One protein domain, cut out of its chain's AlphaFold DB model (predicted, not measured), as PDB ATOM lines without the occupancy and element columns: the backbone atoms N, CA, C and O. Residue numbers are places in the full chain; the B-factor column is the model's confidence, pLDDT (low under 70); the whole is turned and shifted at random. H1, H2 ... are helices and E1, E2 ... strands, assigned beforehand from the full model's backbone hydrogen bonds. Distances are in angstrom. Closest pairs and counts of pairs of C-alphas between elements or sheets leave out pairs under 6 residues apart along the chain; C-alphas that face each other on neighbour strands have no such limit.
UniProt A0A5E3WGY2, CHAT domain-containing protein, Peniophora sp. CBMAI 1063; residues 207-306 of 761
ATOM      1  N   ASN A 207     -19.321  11.762  -7.184       88.06
ATOM      2  CA  ASN A 207     -18.665  10.586  -7.753       88.06
ATOM      3  C   ASN A 207     -19.734   9.542  -8.063       88.06
ATOM      4  O   ASN A 207     -20.276   8.944  -7.136       88.06
ATOM      5  N   VAL A 208     -19.984   9.307  -9.344       87.81
ATOM      6  CA  VAL A 208     -20.984   8.354  -9.822       87.81
ATOM      7  C   VAL A 208     -20.283   7.141 -10.417       87.81
ATOM      8  O   VAL A 208     -19.254   7.264 -11.076       87.81
ATOM      9  N   THR A 209     -20.802   5.956 -10.154       85.31
ATOM     10  CA  THR A 209     -20.343   4.697 -10.725       85.31
ATOM     11  C   THR A 209     -20.648   4.680 -12.213       85.31
ATOM     12  O   THR A 209     -21.776   4.939 -12.619       85.31
ATOM     13  N   ALA A 210     -19.642   4.397 -13.036       83.69
ATOM     14  CA  ALA A 210     -19.869   4.163 -14.452       83.69
ATOM     15  C   ALA A 210     -20.577   2.814 -14.614       83.69
ATOM     16  O   ALA A 210     -20.096   1.811 -14.095       83.69
ATOM     17  N   ILE A 211     -21.709   2.810 -15.309       77.88
ATOM     18  CA  ILE A 211     -22.521   1.619 -15.572       77.88
ATOM     19  C   ILE A 211     -22.362   1.242 -17.054       77.88
ATOM     20  O   ILE A 211     -22.273   2.141 -17.896       77.88
ATOM     21  N   GLY A 212     -22.241  -0.053 -17.350       74.81
ATOM     22  CA  GLY A 212     -22.191  -0.606 -18.705       74.81
ATOM     23  C   GLY A 212     -23.571  -0.679 -19.362       74.81
ATOM     24  O   GLY A 212     -24.585  -0.360 -18.745       74.81
ATOM     25  N   GLU A 213     -23.623  -1.102 -20.626       74.25
ATOM     26  CA  GLU A 213     -24.897  -1.312 -21.343       74.25
ATOM     27  C   GLU A 213     -25.750  -2.431 -20.718       74.25
ATOM     28  O   GLU A 213     -26.969  -2.432 -20.846       74.25
ATOM     29  N   ASP A 214     -25.109  -3.337 -19.983       58.66
ATOM     30  CA  ASP A 214     -25.708  -4.428 -19.212       58.66
ATOM     31  C   ASP A 214     -26.294  -3.990 -17.856       58.66
ATOM     32  O   ASP A 214     -26.835  -4.811 -17.117       58.66
ATOM     33  N   GLY A 215     -26.186  -2.706 -17.498       56.56
ATOM     34  CA  GLY A 215     -26.655  -2.192 -16.211       56.56
ATOM     35  C   GLY A 215     -25.727  -2.500 -15.029       56.56
ATOM     36  O   GLY A 215     -26.042  -2.120 -13.898       56.56
ATOM     37  N   LEU A 216     -24.565  -3.124 -15.260       62.84
ATOM     38  CA  LEU A 216     -23.598  -3.460 -14.216       62.84
ATOM     39  C   LEU A 216     -22.495  -2.393 -14.078       62.84
ATOM     40  O   LEU A 216     -22.155  -1.700 -15.041       62.84
ATOM     41  N   PRO A 217     -21.900  -2.221 -12.881       73.06
ATOM     42  CA  PRO A 217     -20.747  -1.345 -12.697       73.06
ATOM     43  C   PRO A 217     -19.563  -1.738 -13.587       73.06
ATOM     44  O   PRO A 217     -19.051  -2.850 -13.486       73.06
ATOM     45  N   LEU A 218     -19.052  -0.796 -14.380       80.00
ATOM     46  CA  LEU A 218     -17.788  -0.968 -15.092       80.00
ATOM     47  C   LEU A 218     -16.648  -1.052 -14.075       80.00
ATOM     48  O   LEU A 218     -16.488  -0.157 -13.238       80.00
ATOM     49  N   LEU A 219     -15.852  -2.115 -14.150       81.81
ATOM     50  CA  LEU A 219     -14.719  -2.355 -13.258       81.81
ATOM     51  C   LEU A 219     -13.397  -1.982 -13.945       81.81
ATOM     52  O   LEU A 219     -13.248  -2.128 -15.156       81.81
ATOM     53  N   ASP A 220     -12.438  -1.480 -13.170       83.00
ATOM     54  CA  ASP A 220     -11.064  -1.260 -13.615       83.00
ATOM     55  C   ASP A 220     -10.258  -2.571 -13.634       83.00
ATOM     56  O   ASP A 220     -10.737  -3.634 -13.234       83.00
ATOM     57  N   SER A 221      -8.997  -2.502 -14.074       78.50
ATOM     58  CA  SER A 221      -8.094  -3.659 -14.144       78.50
ATOM     59  C   SER A 221      -7.811  -4.327 -12.790       78.50
ATOM     60  O   SER A 221      -7.252  -5.419 -12.761       78.50
ATOM     61  N   ASN A 222      -8.185  -3.695 -11.673       75.50
ATOM     62  CA  ASN A 222      -8.058  -4.232 -10.319       75.50
ATOM     63  C   ASN A 222      -9.404  -4.732  -9.757       75.50
ATOM     64  O   ASN A 222      -9.490  -5.050  -8.568       75.50
ATOM     65  N   GLY A 223     -10.461  -4.771 -10.576       68.31
ATOM     66  CA  GLY A 223     -11.804  -5.184 -10.171       68.31
ATOM     67  C   GLY A 223     -12.564  -4.129  -9.361       68.31
ATOM     68  O   GLY A 223     -13.533  -4.463  -8.681       68.31
ATOM     69  N   LYS A 224     -12.143  -2.858  -9.383       74.69
ATOM     70  CA  LYS A 224     -12.810  -1.773  -8.652       74.69
ATOM     71  C   LYS A 224     -13.722  -0.973  -9.575       74.69
ATOM     72  O   LYS A 224     -13.344  -0.614 -10.681       74.69
ATOM     73  N   ALA A 225     -14.909  -0.625  -9.083       80.06
ATOM     74  CA  ALA A 225     -15.871   0.182  -9.830       80.06
ATOM     75  C   ALA A 225     -15.277   1.531 -10.282       80.06
ATOM     76  O   ALA A 225     -14.850   2.349  -9.454       80.06
ATOM     77  N   ILE A 226     -15.307   1.780 -11.591       86.31
ATOM     78  CA  ILE A 226     -14.871   3.025 -12.221       86.31
ATOM     79  C   ILE A 226     -15.827   4.144 -11.801       86.31
ATOM     80  O   ILE A 226     -17.049   4.014 -11.881       86.31
ATOM     81  N   LYS A 227     -15.270   5.273 -11.355       88.69
ATOM     82  CA  LYS A 227     -16.039   6.455 -10.945       88.69
ATOM     83  C   LYS A 227     -15.896   7.578 -11.975       88.69
ATOM     84  O   LYS A 227     -14.793   7.878 -12.422       88.69
ATOM     85  N   ARG A 228     -17.003   8.236 -12.306       90.62
ATOM     86  CA  ARG A 228     -17.100   9.447 -13.134       90.62
ATOM     87  C   ARG A 228     -17.623  10.610 -12.294       90.62
ATOM     88  O   ARG A 228     -18.244  10.411 -11.252       90.62
ATOM     89  N   LYS A 229     -17.350  11.838 -12.729       89.94
ATOM     90  CA  LYS A 229     -17.860  13.047 -12.074       89.94
ATOM     91  C   LYS A 229     -19.181  13.465 -12.712       89.94
ATOM     92  O   LYS A 229     -19.232  13.618 -13.927       89.94
ATOM     93  N   ALA A 230     -20.207  13.690 -11.899       91.62
ATOM     94  CA  ALA A 230     -21.498  14.212 -12.342       91.62
ATOM     95  C   ALA A 230     -21.963  15.363 -11.443       91.62
ATOM     96  O   ALA A 230     -21.512  15.500 -10.303       91.62
ATOM     97  N   LYS A 231     -22.859  16.209 -11.952       93.81
ATOM     98  CA  LYS A 231     -23.523  17.232 -11.134       93.81
ATOM     99  C   LYS A 231     -24.491  16.559 -10.160       93.81
ATOM    100  O   LYS A 231     -25.060  15.518 -10.481       93.81
ATOM    101  N   MET A 232     -24.659  17.144  -8.976       93.38
ATOM    102  CA  MET A 232     -25.783  16.767  -8.117       93.38
ATOM    103  C   MET A 232     -27.100  17.109  -8.817       93.38
ATOM    104  O   MET A 232     -27.164  18.097  -9.553       93.38
ATOM    105  N   SER A 233     -28.121  16.300  -8.562       91.81
ATOM    106  CA  SER A 233     -29.499  16.576  -8.948       91.81
ATOM    107  C   SER A 233     -29.990  17.873  -8.304       91.81
ATOM    108  O   SER A 233     -29.422  18.346  -7.314       91.81
ATOM    109  N   ASP A 234     -31.052  18.440  -8.868       93.31
ATOM    110  CA  ASP A 234     -31.679  19.635  -8.318       93.31
ATOM    111  C   ASP A 234     -32.184  19.389  -6.892       93.31
ATOM    112  O   ASP A 234     -32.664  18.308  -6.542       93.31
ATOM    113  N   ALA A 235     -32.040  20.422  -6.069       92.19
ATOM    114  CA  ALA A 235     -32.642  20.509  -4.749       92.19
ATOM    115  C   ALA A 235     -34.129  20.888  -4.876       92.19
ATOM    116  O   ALA A 235     -34.627  21.080  -5.988       92.19
ATOM    117  N   ARG A 236     -34.854  21.030  -3.764       90.75
ATOM    118  CA  ARG A 236     -36.248  21.506  -3.778       90.75
ATOM    119  C   ARG A 236     -36.448  22.669  -2.818       90.75
ATOM    120  O   ARG A 236     -35.887  22.696  -1.726       90.75
ATOM    121  N   LEU A 237     -37.237  23.647  -3.248       88.88
ATOM    122  CA  LEU A 237     -37.749  24.696  -2.371       88.88
ATOM    123  C   LEU A 237     -38.884  24.142  -1.494       88.88
ATOM    124  O   LEU A 237     -39.397  23.052  -1.743       88.88
ATOM    125  N   HIS A 238     -39.292  24.903  -0.475       82.50
ATOM    126  CA  HIS A 238     -40.365  24.506   0.447       82.50
ATOM    127  C   HIS A 238     -41.721  24.266  -0.235       82.50
ATOM    128  O   HIS A 238     -42.533  23.508   0.280       82.50
ATOM    129  N   ASP A 239     -41.957  24.882  -1.392       84.94
ATOM    130  CA  ASP A 239     -43.153  24.684  -2.220       84.94
ATOM    131  C   ASP A 239     -43.032  23.489  -3.190       84.94
ATOM    132  O   ASP A 239     -43.918  23.252  -4.007       84.94
ATOM    133  N   GLY A 240     -41.932  22.731  -3.117       82.81
ATOM    134  CA  GLY A 240     -41.646  21.572  -3.961       82.81
ATOM    135  C   GLY A 240     -40.987  21.901  -5.303       82.81
ATOM    136  O   GLY A 240     -40.562  20.975  -6.010       82.81
ATOM    137  N   THR A 241     -40.846  23.185  -5.647       90.38
ATOM    138  CA  THR A 241     -40.265  23.623  -6.921       90.38
ATOM    139  C   THR A 241     -38.791  23.206  -7.010       90.38
ATOM    140  O   THR A 241     -38.043  23.413  -6.046       90.38
ATOM    141  N   PRO A 242     -38.331  22.630  -8.140       92.31
ATOM    142  CA  PRO A 242     -36.921  22.303  -8.322       92.31
ATOM    143  C   PRO A 242     -36.031  23.544  -8.190       92.31
ATOM    144  O   PRO A 242     -36.276  24.579  -8.809       92.31
ATOM    145  N   GLN A 243     -34.967  23.426  -7.402       93.75
ATOM    146  CA  GLN A 243     -33.926  24.430  -7.253       93.75
ATOM    147  C   GLN A 243     -32.620  23.916  -7.875       93.75
ATOM    148  O   GLN A 243     -31.905  23.121  -7.252       93.75
ATOM    149  N   PRO A 244     -32.232  24.428  -9.055       94.00
ATOM    150  CA  PRO A 244     -30.954  24.082  -9.651       94.00
ATOM    151  C   PRO A 244     -29.787  24.470  -8.750       94.00
ATOM    152  O   PRO A 244     -29.638  25.635  -8.364       94.00
ATOM    153  N   LEU A 245     -28.918  23.506  -8.448       94.62
ATOM    154  CA  LEU A 245     -27.705  23.728  -7.649       94.62
ATOM    155  C   LEU A 245     -26.546  24.300  -8.477       94.62
ATOM    156  O   LEU A 245     -25.569  24.825  -7.933       94.62
ATOM    157  N   TYR A 246     -26.665  24.221  -9.800       94.56
ATOM    158  CA  TYR A 246     -25.671  24.658 -10.769       94.56
ATOM    159  C   TYR A 246     -26.242  25.770 -11.649       94.56
ATOM    160  O   TYR A 246     -27.454  25.899 -11.818       94.56
ATOM    161  N   PHE A 247     -25.364  26.599 -12.202       91.25
ATOM    162  CA  PHE A 247     -25.741  27.489 -13.293       91.25
ATOM    163  C   PHE A 247     -26.041  26.669 -14.559       91.25
ATOM    164  O   PHE A 247     -25.402  25.627 -14.752       91.25
ATOM    165  N   PRO A 248     -26.950  27.144 -15.435       88.00
ATOM    166  CA  PRO A 248     -27.185  26.528 -16.738       88.00
ATOM    167  C   PRO A 248     -25.878  26.327 -17.511       88.00
ATOM    168  O   PRO A 248     -24.959  27.145 -17.402       88.00
ATOM    169  N   ASP A 249     -25.778  25.229 -18.262       84.75
ATOM    170  CA  ASP A 249     -24.620  24.969 -19.130       84.75
ATOM    171  C   ASP A 249     -24.609  25.893 -20.347       84.75
ATOM    172  O   ASP A 249     -23.547  26.346 -20.772       84.75
ATOM    173  N   ASP A 250     -25.792  26.232 -20.858       80.88
ATOM    174  CA  ASP A 250     -25.938  27.208 -21.925       80.88
ATOM    175  C   ASP A 250     -25.772  28.635 -21.381       80.88
ATOM    176  O   ASP A 250     -26.582  29.153 -20.601       80.88
ATOM    177  N   ALA A 251     -24.697  29.290 -21.817       69.69
ATOM    178  CA  ALA A 251     -24.374  30.658 -21.444       69.69
ATOM    179  C   ALA A 251     -25.411  31.686 -21.940       69.69
ATOM    180  O   ALA A 251     -25.464  32.777 -21.365       69.69
ATOM    181  N   SER A 252     -26.226  31.353 -22.951       68.50
ATOM    182  CA  SER A 252     -27.287  32.211 -23.499       68.50
ATOM    183  C   SER A 252     -28.520  32.302 -22.592       68.50
ATOM    184  O   SER A 252     -29.199  33.325 -22.572       68.50
ATOM    185  N   ILE A 253     -28.749  31.272 -21.769       71.38
ATOM    186  CA  ILE A 253     -29.854  31.175 -20.796       71.38
ATOM    187  C   ILE A 253     -29.404  31.688 -19.412       71.38
ATOM    188  O   ILE A 253     -30.184  31.817 -18.468       71.38
ATOM    189  N   CYS A 254     -28.117  32.005 -19.257       61.56
ATOM    190  CA  CYS A 254     -27.551  32.417 -17.983       61.56
ATOM    191  C   CYS A 254     -27.948  33.874 -17.649       61.56
ATOM    192  O   CYS A 254     -27.776  34.758 -18.492       61.56
ATOM    193  N   PRO A 255     -28.431  34.178 -16.426       64.88
ATOM    194  CA  PRO A 255     -28.818  35.538 -16.047       64.88
ATOM    195  C   PRO A 255     -27.681  36.548 -16.291       64.88
ATOM    196  O   PRO A 255     -26.506  36.235 -16.051       64.88
ATOM    197  N   LYS A 256     -28.016  37.763 -16.759       58.22
ATOM    198  CA  LYS A 256     -27.037  38.817 -17.104       58.22
ATOM    199  C   LYS A 256     -25.992  38.981 -15.987       58.22
ATOM    200  O   LYS A 256     -26.335  39.266 -14.844       58.22
ATOM    201  N   GLY A 257     -24.715  38.774 -16.327       64.31
ATOM    202  CA  GLY A 257     -23.574  38.844 -15.397       64.31
ATOM    203  C   GLY A 257     -22.973  37.494 -14.972       64.31
ATOM    204  O   GLY A 257     -21.933  37.477 -14.310       64.31
ATOM    205  N   TYR A 258     -23.563  36.361 -15.376       66.94
ATOM    206  CA  TYR A 258     -23.133  35.028 -14.925       66.94
ATOM    207  C   TYR A 258     -22.694  34.065 -16.037       66.94
ATOM    208  O   TYR A 258     -22.312  32.940 -15.726       66.94
ATOM    209  N   CYS A 259     -22.617  34.495 -17.300       64.44
ATOM    210  CA  CYS A 259     -22.183  33.646 -18.423       64.44
ATOM    211  C   CYS A 259     -20.800  32.990 -18.194       64.44
ATOM    212  O   CYS A 259     -20.586  31.842 -18.565       64.44
ATOM    213  N   LYS A 260     -19.877  33.654 -17.472       74.88
ATOM    214  CA  LYS A 260     -18.565  33.081 -17.082       74.88
ATOM    215  C   LYS A 260     -18.654  31.945 -16.042       74.88
ATOM    216  O   LYS A 260     -17.657  31.275 -15.764       74.88
ATOM    217  N   LYS A 261     -19.827  31.742 -15.436       83.38
ATOM    218  CA  LYS A 261     -20.112  30.734 -14.407       83.38
ATOM    219  C   LYS A 261     -21.006  29.599 -14.909       83.38
ATOM    220  O   LYS A 261     -21.411  28.787 -14.084       83.38
ATOM    221  N   ALA A 262     -21.272  29.521 -16.215       85.62
ATOM    222  CA  ALA A 262     -22.035  28.431 -16.819       85.62
ATOM    223  C   ALA A 262     -21.525  27.055 -16.349       85.62
ATOM    224  O   ALA A 262     -20.313  26.838 -16.226       85.62
ATOM    225  N   GLY A 263     -22.460  26.177 -15.980       87.00
ATOM    226  CA  GLY A 263     -22.197  24.834 -15.462       87.00
ATOM    227  C   GLY A 263     -21.552  24.734 -14.072       87.00
ATOM    228  O   GLY A 263     -21.402  23.626 -13.556       87.00
ATOM    229  N   GLN A 264     -21.170  25.848 -13.434       92.50
ATOM    230  CA  GLN A 264     -20.576  25.828 -12.090       92.50
ATOM    231  C   GLN A 264     -21.641  25.632 -11.012       92.50
ATOM    232  O   GLN A 264     -22.768  26.102 -11.150       92.50
ATOM    233  N   PHE A 265     -21.267  25.013  -9.893       95.06
ATOM    234  CA  PHE A 265     -22.088  25.029  -8.682       95.06
ATOM    235  C   PHE A 265     -22.295  26.478  -8.231       95.06
ATOM    236  O   PHE A 265     -21.348  27.266  -8.277       95.06
ATOM    237  N   LYS A 266     -23.504  26.845  -7.794       94.25
ATOM    238  CA  LYS A 266     -23.867  28.231  -7.445       94.25
ATOM    239  C   LYS A 266     -23.171  28.759  -6.185       94.25
ATOM    240  O   LYS A 266     -22.952  29.965  -6.067       94.25
ATOM    241  N   GLY A 267     -22.782  27.870  -5.272       94.56
ATOM    242  CA  GLY A 267     -22.283  28.222  -3.941       94.56
ATOM    243  C   GLY A 267     -23.421  28.341  -2.923       94.56
ATOM    244  O   GLY A 267     -24.477  28.890  -3.236       94.56
ATOM    245  N   MET A 268     -23.198  27.866  -1.693       95.62
ATOM    246  CA  MET A 268     -24.237  27.838  -0.648       95.62
ATOM    247  C   MET A 268     -24.820  29.217  -0.343       95.62
ATOM    248  O   MET A 268     -26.010  29.312  -0.088       95.62
ATOM    249  N   THR A 269     -24.015  30.285  -0.418       94.75
ATOM    250  CA  THR A 269     -24.501  31.655  -0.166       94.75
ATOM    251  C   THR A 269     -25.695  31.979  -1.056       94.75
ATOM    252  O   THR A 269     -26.745  32.363  -0.561       94.75
ATOM    253  N   ARG A 270     -25.545  31.736  -2.361       92.69
ATOM    254  CA  ARG A 270     -26.578  32.042  -3.345       92.69
ATOM    255  C   ARG A 270     -27.775  31.107  -3.222       92.69
ATOM    256  O   ARG A 270     -28.900  31.564  -3.304       92.69
ATOM    257  N   ILE A 271     -27.531  29.811  -3.026       94.75
ATOM    258  CA  ILE A 271     -28.604  28.817  -2.863       94.75
ATOM    259  C   ILE A 271     -29.482  29.164  -1.654       94.75
ATOM    260  O   ILE A 271     -30.701  29.068  -1.740       94.75
ATOM    261  N   LEU A 272     -28.872  29.602  -0.550       94.44
ATOM    262  CA  LEU A 272     -29.582  30.036   0.651       94.44
ATOM    263  C   LEU A 272     -30.297  31.382   0.445       94.44
ATOM    264  O   LEU A 272     -31.428  31.540   0.887       94.44
ATOM    265  N   GLU A 273     -29.689  32.341  -0.259       92.44
ATOM    266  CA  GLU A 273     -30.353  33.601  -0.634       92.44
ATOM    267  C   GLU A 273     -31.578  33.356  -1.532       92.44
ATOM    268  O   GLU A 273     -32.630  33.941  -1.297       92.44
ATOM    269  N   GLU A 274     -31.474  32.436  -2.499       91.69
ATOM    270  CA  GLU A 274     -32.585  31.976  -3.350       91.69
ATOM    271  C   GLU A 274     -33.716  31.321  -2.528       91.69
ATOM    272  O   GLU A 274     -34.856  31.302  -2.976       91.69
ATOM    273  N   ARG A 275     -33.422  30.838  -1.312       91.50
ATOM    274  CA  ARG A 275     -34.393  30.294  -0.344       91.50
ATOM    275  C   ARG A 275     -34.932  31.330   0.648       91.50
ATOM    276  O   ARG A 275     -35.674  30.975   1.556       91.50
ATOM    277  N   GLY A 276     -34.551  32.601   0.514       90.56
ATOM    278  CA  GLY A 276     -35.007  33.685   1.390       90.56
ATOM    279  C   GLY A 276     -34.105  33.975   2.595       90.56
ATOM    280  O   GLY A 276     -34.399  34.883   3.373       90.56
ATOM    281  N   TYR A 277     -32.965  33.292   2.745       91.44
ATOM    282  CA  TYR A 277     -31.993  33.593   3.803       91.44
ATOM    283  C   TYR A 277     -31.130  34.811   3.433       91.44
ATOM    284  O   TYR A 277     -29.966  34.694   3.047       91.44
ATOM    285  N   THR A 278     -31.688  36.010   3.601       87.38
ATOM    286  CA  THR A 278     -31.084  37.302   3.205       87.38
ATOM    287  C   THR A 278     -29.724  37.609   3.848       87.38
ATOM    288  O   THR A 278     -28.940  38.390   3.315       87.38
ATOM    289  N   HIS A 279     -29.406  36.974   4.979       87.94
ATOM    290  CA  HIS A 279     -28.150  37.164   5.708       87.94
ATOM    291  C   HIS A 279     -27.121  36.048   5.476       87.94
ATOM    292  O   HIS A 279     -26.047  36.073   6.087       87.94
ATOM    293  N   ALA A 280     -27.399  35.086   4.588       88.81
ATOM    294  CA  ALA A 280     -26.543  33.918   4.386       88.81
ATOM    295  C   ALA A 280     -25.095  34.300   4.048       88.81
ATOM    296  O   ALA A 280     -24.165  33.675   4.560       88.81
ATOM    297  N   GLY A 281     -24.867  35.362   3.268       89.25
ATOM    298  CA  GLY A 281     -23.524  35.837   2.913       89.25
ATOM    299  C   GLY A 281     -22.622  36.186   4.107       89.25
ATOM    300  O   GLY A 281     -21.405  35.954   4.036       89.25
ATOM    301  N   LYS A 282     -23.207  36.658   5.220       91.06
ATOM    302  CA  LYS A 282     -22.494  37.017   6.461       91.06
ATOM    303  C   LYS A 282     -22.063  35.790   7.268       91.06
ATOM    304  O   LYS A 282     -21.085  35.857   8.007       91.06
ATOM    305  N   LEU A 283     -22.737  34.655   7.092       92.50
ATOM    306  CA  LEU A 283     -22.385  33.413   7.771       92.50
ATOM    307  C   LEU A 283     -21.049  32.866   7.256       92.50
ATOM    308  O   LEU A 283     -20.747  32.892   6.056       92.50
ATOM    309  N   ARG A 284     -20.242  32.304   8.159       93.81
ATOM    310  CA  ARG A 284     -19.062  31.517   7.772       93.81
ATOM    311  C   ARG A 284     -19.472  30.280   6.966       93.81
ATOM    312  O   ARG A 284     -20.594  29.790   7.085       93.81
ATOM    313  N   HIS A 285     -18.549  29.768   6.149       93.69
ATOM    314  CA  HIS A 285     -18.763  28.575   5.317       93.69
ATOM    315  C   HIS A 285     -19.147  27.354   6.165       93.69
ATOM    316  O   HIS A 285     -20.225  26.793   5.981       93.69
ATOM    317  N   GLN A 286     -18.295  27.001   7.128       93.69
ATOM    318  CA  GLN A 286     -18.505  25.926   8.094       93.69
ATOM    319  C   GLN A 286     -17.803  26.251   9.422       93.69
ATOM    320  O   GLN A 286     -16.887  27.072   9.443       93.69
ATOM    321  N   CYS A 287     -18.226  25.607  10.509       92.44
ATOM    322  CA  CYS A 287     -17.444  25.534  11.747       92.44
ATOM    323  C   CYS A 287     -16.220  24.622  11.559       92.44
ATOM    324  O   CYS A 287     -16.212  23.770  10.661       92.44
ATOM    325  N   ASP A 288     -15.217  24.762  12.422       89.94
ATOM    326  CA  ASP A 288     -13.990  23.967  12.345       89.94
ATOM    327  C   ASP A 288     -14.296  22.469  12.394       89.94
ATOM    328  O   ASP A 288     -14.993  21.974  13.281       89.94
ATOM    329  N   ASN A 289     -13.818  21.743  11.377       83.56
ATOM    330  CA  ASN A 289     -14.086  20.315  11.171       83.56
ATOM    331  C   ASN A 289     -15.578  19.924  11.206       83.56
ATOM    332  O   ASN A 289     -15.910  18.783  11.516       83.56
ATOM    333  N   PHE A 290     -16.479  20.863  10.893       84.69
ATOM    334  CA  PHE A 290     -17.934  20.694  10.985       84.69
ATOM    335  C   PHE A 290     -18.440  20.330  12.398       84.69
ATOM    336  O   PHE A 290     -19.543  19.810  12.552       84.69
ATOM    337  N   LYS A 291     -17.674  20.672  13.443       86.75
ATOM    338  CA  LYS A 291     -18.079  20.547  14.850       86.75
ATOM    339  C   LYS A 291     -18.945  21.742  15.246       86.75
ATOM    340  O   LYS A 291     -18.449  22.772  15.696       86.75
ATOM    341  N   CYS A 292     -20.237  21.643  14.966       88.25
ATOM    342  CA  CYS A 292     -21.215  22.671  15.317       88.25
ATOM    343  C   CYS A 292     -21.702  22.489  16.768       88.25
ATOM    344  O   CYS A 292     -21.558  21.389  17.298       88.25
ATOM    345  N   PRO A 293     -22.289  23.529  17.395       86.06
ATOM    346  CA  PRO A 293     -23.029  23.365  18.645       86.06
ATOM    347  C   PRO A 293     -24.105  22.278  18.527       86.06
ATOM    348  O   PRO A 293     -24.632  22.048  17.435       86.06
ATOM    349  N   GLU A 294     -24.401  21.627  19.650       78.00
ATOM    350  CA  GLU A 294     -25.343  20.508  19.735       78.00
ATOM    351  C   GLU A 294     -26.761  20.935  19.325       78.00
ATOM    352  O   GLU A 294     -27.360  20.326  18.438       78.00
ATOM    353  N   SER A 295     -27.237  22.067  19.849       79.19
ATOM    354  CA  SER A 295     -28.496  22.675  19.425       79.19
ATOM    355  C   SER A 295     -28.363  23.396  18.078       79.19
ATOM    356  O   SER A 295     -27.409  24.137  17.813       79.19
ATOM    357  N   PHE A 296     -29.344  23.182  17.198       84.31
ATOM    358  CA  PHE A 296     -29.477  23.913  15.942       84.31
ATOM    359  C   PHE A 296     -30.639  24.901  16.029       84.31
ATOM    360  O   PHE A 296     -31.795  24.504  16.113       84.31
ATOM    361  N   ASP A 297     -30.317  26.191  15.963       84.94
ATOM    362  CA  ASP A 297     -31.294  27.263  15.809       84.94
ATOM    363  C   ASP A 297     -31.299  27.735  14.349       84.94
ATOM    364  O   ASP A 297     -30.307  28.272  13.845       84.94
ATOM    365  N   ARG A 298     -32.427  27.524  13.659       86.62
ATOM    366  CA  ARG A 298     -32.622  27.938  12.262       86.62
ATOM    367  C   ARG A 298     -32.603  29.463  12.108       86.62
ATOM    368  O   ARG A 298     -32.192  29.951  11.058       86.62
ATOM    369  N   SER A 299     -33.015  30.208  13.136       85.56
ATOM    370  CA  SER A 299     -33.024  31.675  13.129       85.56
ATOM    371  C   SER A 299     -31.629  32.274  13.333       85.56
ATOM    372  O   SER A 299     -31.331  33.342  12.798       85.56
ATOM    373  N   ASN A 300     -30.742  31.550  14.027       87.50
ATOM    374  CA  ASN A 300     -29.363  31.959  14.280       87.50
ATOM    375  C   ASN A 300     -28.345  30.827  14.013       87.50
ATOM    376  O   ASN A 300     -27.695  30.308  14.928       87.50
ATOM    377  N   PRO A 301     -28.174  30.416  12.746       90.38
ATOM    378  CA  PRO A 301     -27.333  29.282  12.402       90.38
ATOM    379  C   PRO A 301     -25.845  29.625  12.523       90.38
ATOM    380  O   PRO A 301     -25.366  30.658  12.061       90.38
ATOM    381  N   CYS A 302     -25.055  28.688  13.045       91.94
ATOM    382  CA  CYS A 302     -23.623  28.904  13.264       91.94
ATOM    383  C   CYS A 302     -22.776  28.975  11.973       91.94
ATOM    384  O   CYS A 302     -21.650  29.482  12.006       91.94
ATOM    385  N   CYS A 303     -23.252  28.422  10.849       93.81
ATOM    386  CA  CYS A 303     -22.585  28.456   9.542       93.81
ATOM    387  C   CYS A 303     -23.535  28.074   8.391       93.81
ATOM    388  O   CYS A 303     -24.542  27.398   8.611       93.81
ATOM    389  N   GLN A 304     -23.179  28.438   7.150       94.38
ATOM    390  CA  GLN A 304     -23.967  28.110   5.949       94.38
ATOM    391  C   GLN A 304     -24.138  26.602   5.760       94.38
ATOM    392  O   GLN A 304     -25.225  26.142   5.428       94.38
ATOM    393  N   ARG A 305     -23.076  25.822   6.001       93.00
ATOM    394  CA  ARG A 305     -23.121  24.365   5.852       93.00
ATOM    395  C   ARG A 305     -24.101  23.712   6.824       93.00
ATOM    396  O   ARG A 305     -24.808  22.803   6.417       93.00
ATOM    397  N   ARG A 306     -24.152  24.154   8.088       91.88
ATOM    398  CA  ARG A 306     -25.101  23.626   9.085       91.88
ATOM    399  C   ARG A 306     -26.531  24.011   8.730       91.88
ATOM    400  O   ARG A 306     -27.395  23.157   8.849       91.88
TER     401      ARG A 306
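AT A GLANCE: This is residues 207 to 306 of the 761 residues of the protein "CHAT domain-containing protein" of Peniophora sp. CBMAI 1063 (UniProt A0A5E3WGY2). Little regular structure is present: a loose chain of long loops has a two-strand hairpin, E1 and E2, towards one end and a short helix, H1, apart from E1. The loops of residues 246 to 263 and 282 to 303 spread to opposite sides of H1. The 100 printed residues have E1, E2 and H1 in that order, a mixed class with only 14 residues in named elements. The radius of gyration of the C-alphas is 18.2 A, and the spans are 49 by 42 by 27 A.

IN THESE COORDINATES: E1, residues 207 to 209, begins at C-alpha 207 (-18.665, 10.586, -7.753). E2, residues 227 to 230, is 9.6 A long. H1, residues 268 to 274, is 9.7 A long and ends at C-alpha 274 (-32.585, 31.976, -3.350).

HOW THE PARTS SIT: E1 and E2 form an antiparallel hairpin at 124 degrees, with N 208 and O 228 2.8 A apart, within hydrogen-bond range. Every O i to N i+4 pair in H1 is within range. Residues 235 to 236 pair antiparallel with residues 242 to 243.

THE WHOLE: The farthest C-alphas, of Ser 221 and Ser 299, are 51.1 A apart. The printed part has no cut. Both links are long, 17 and 37 residues. Low-confidence residues, under 70, are 214 to 216, 223, 251 to 252 and 254 to 259.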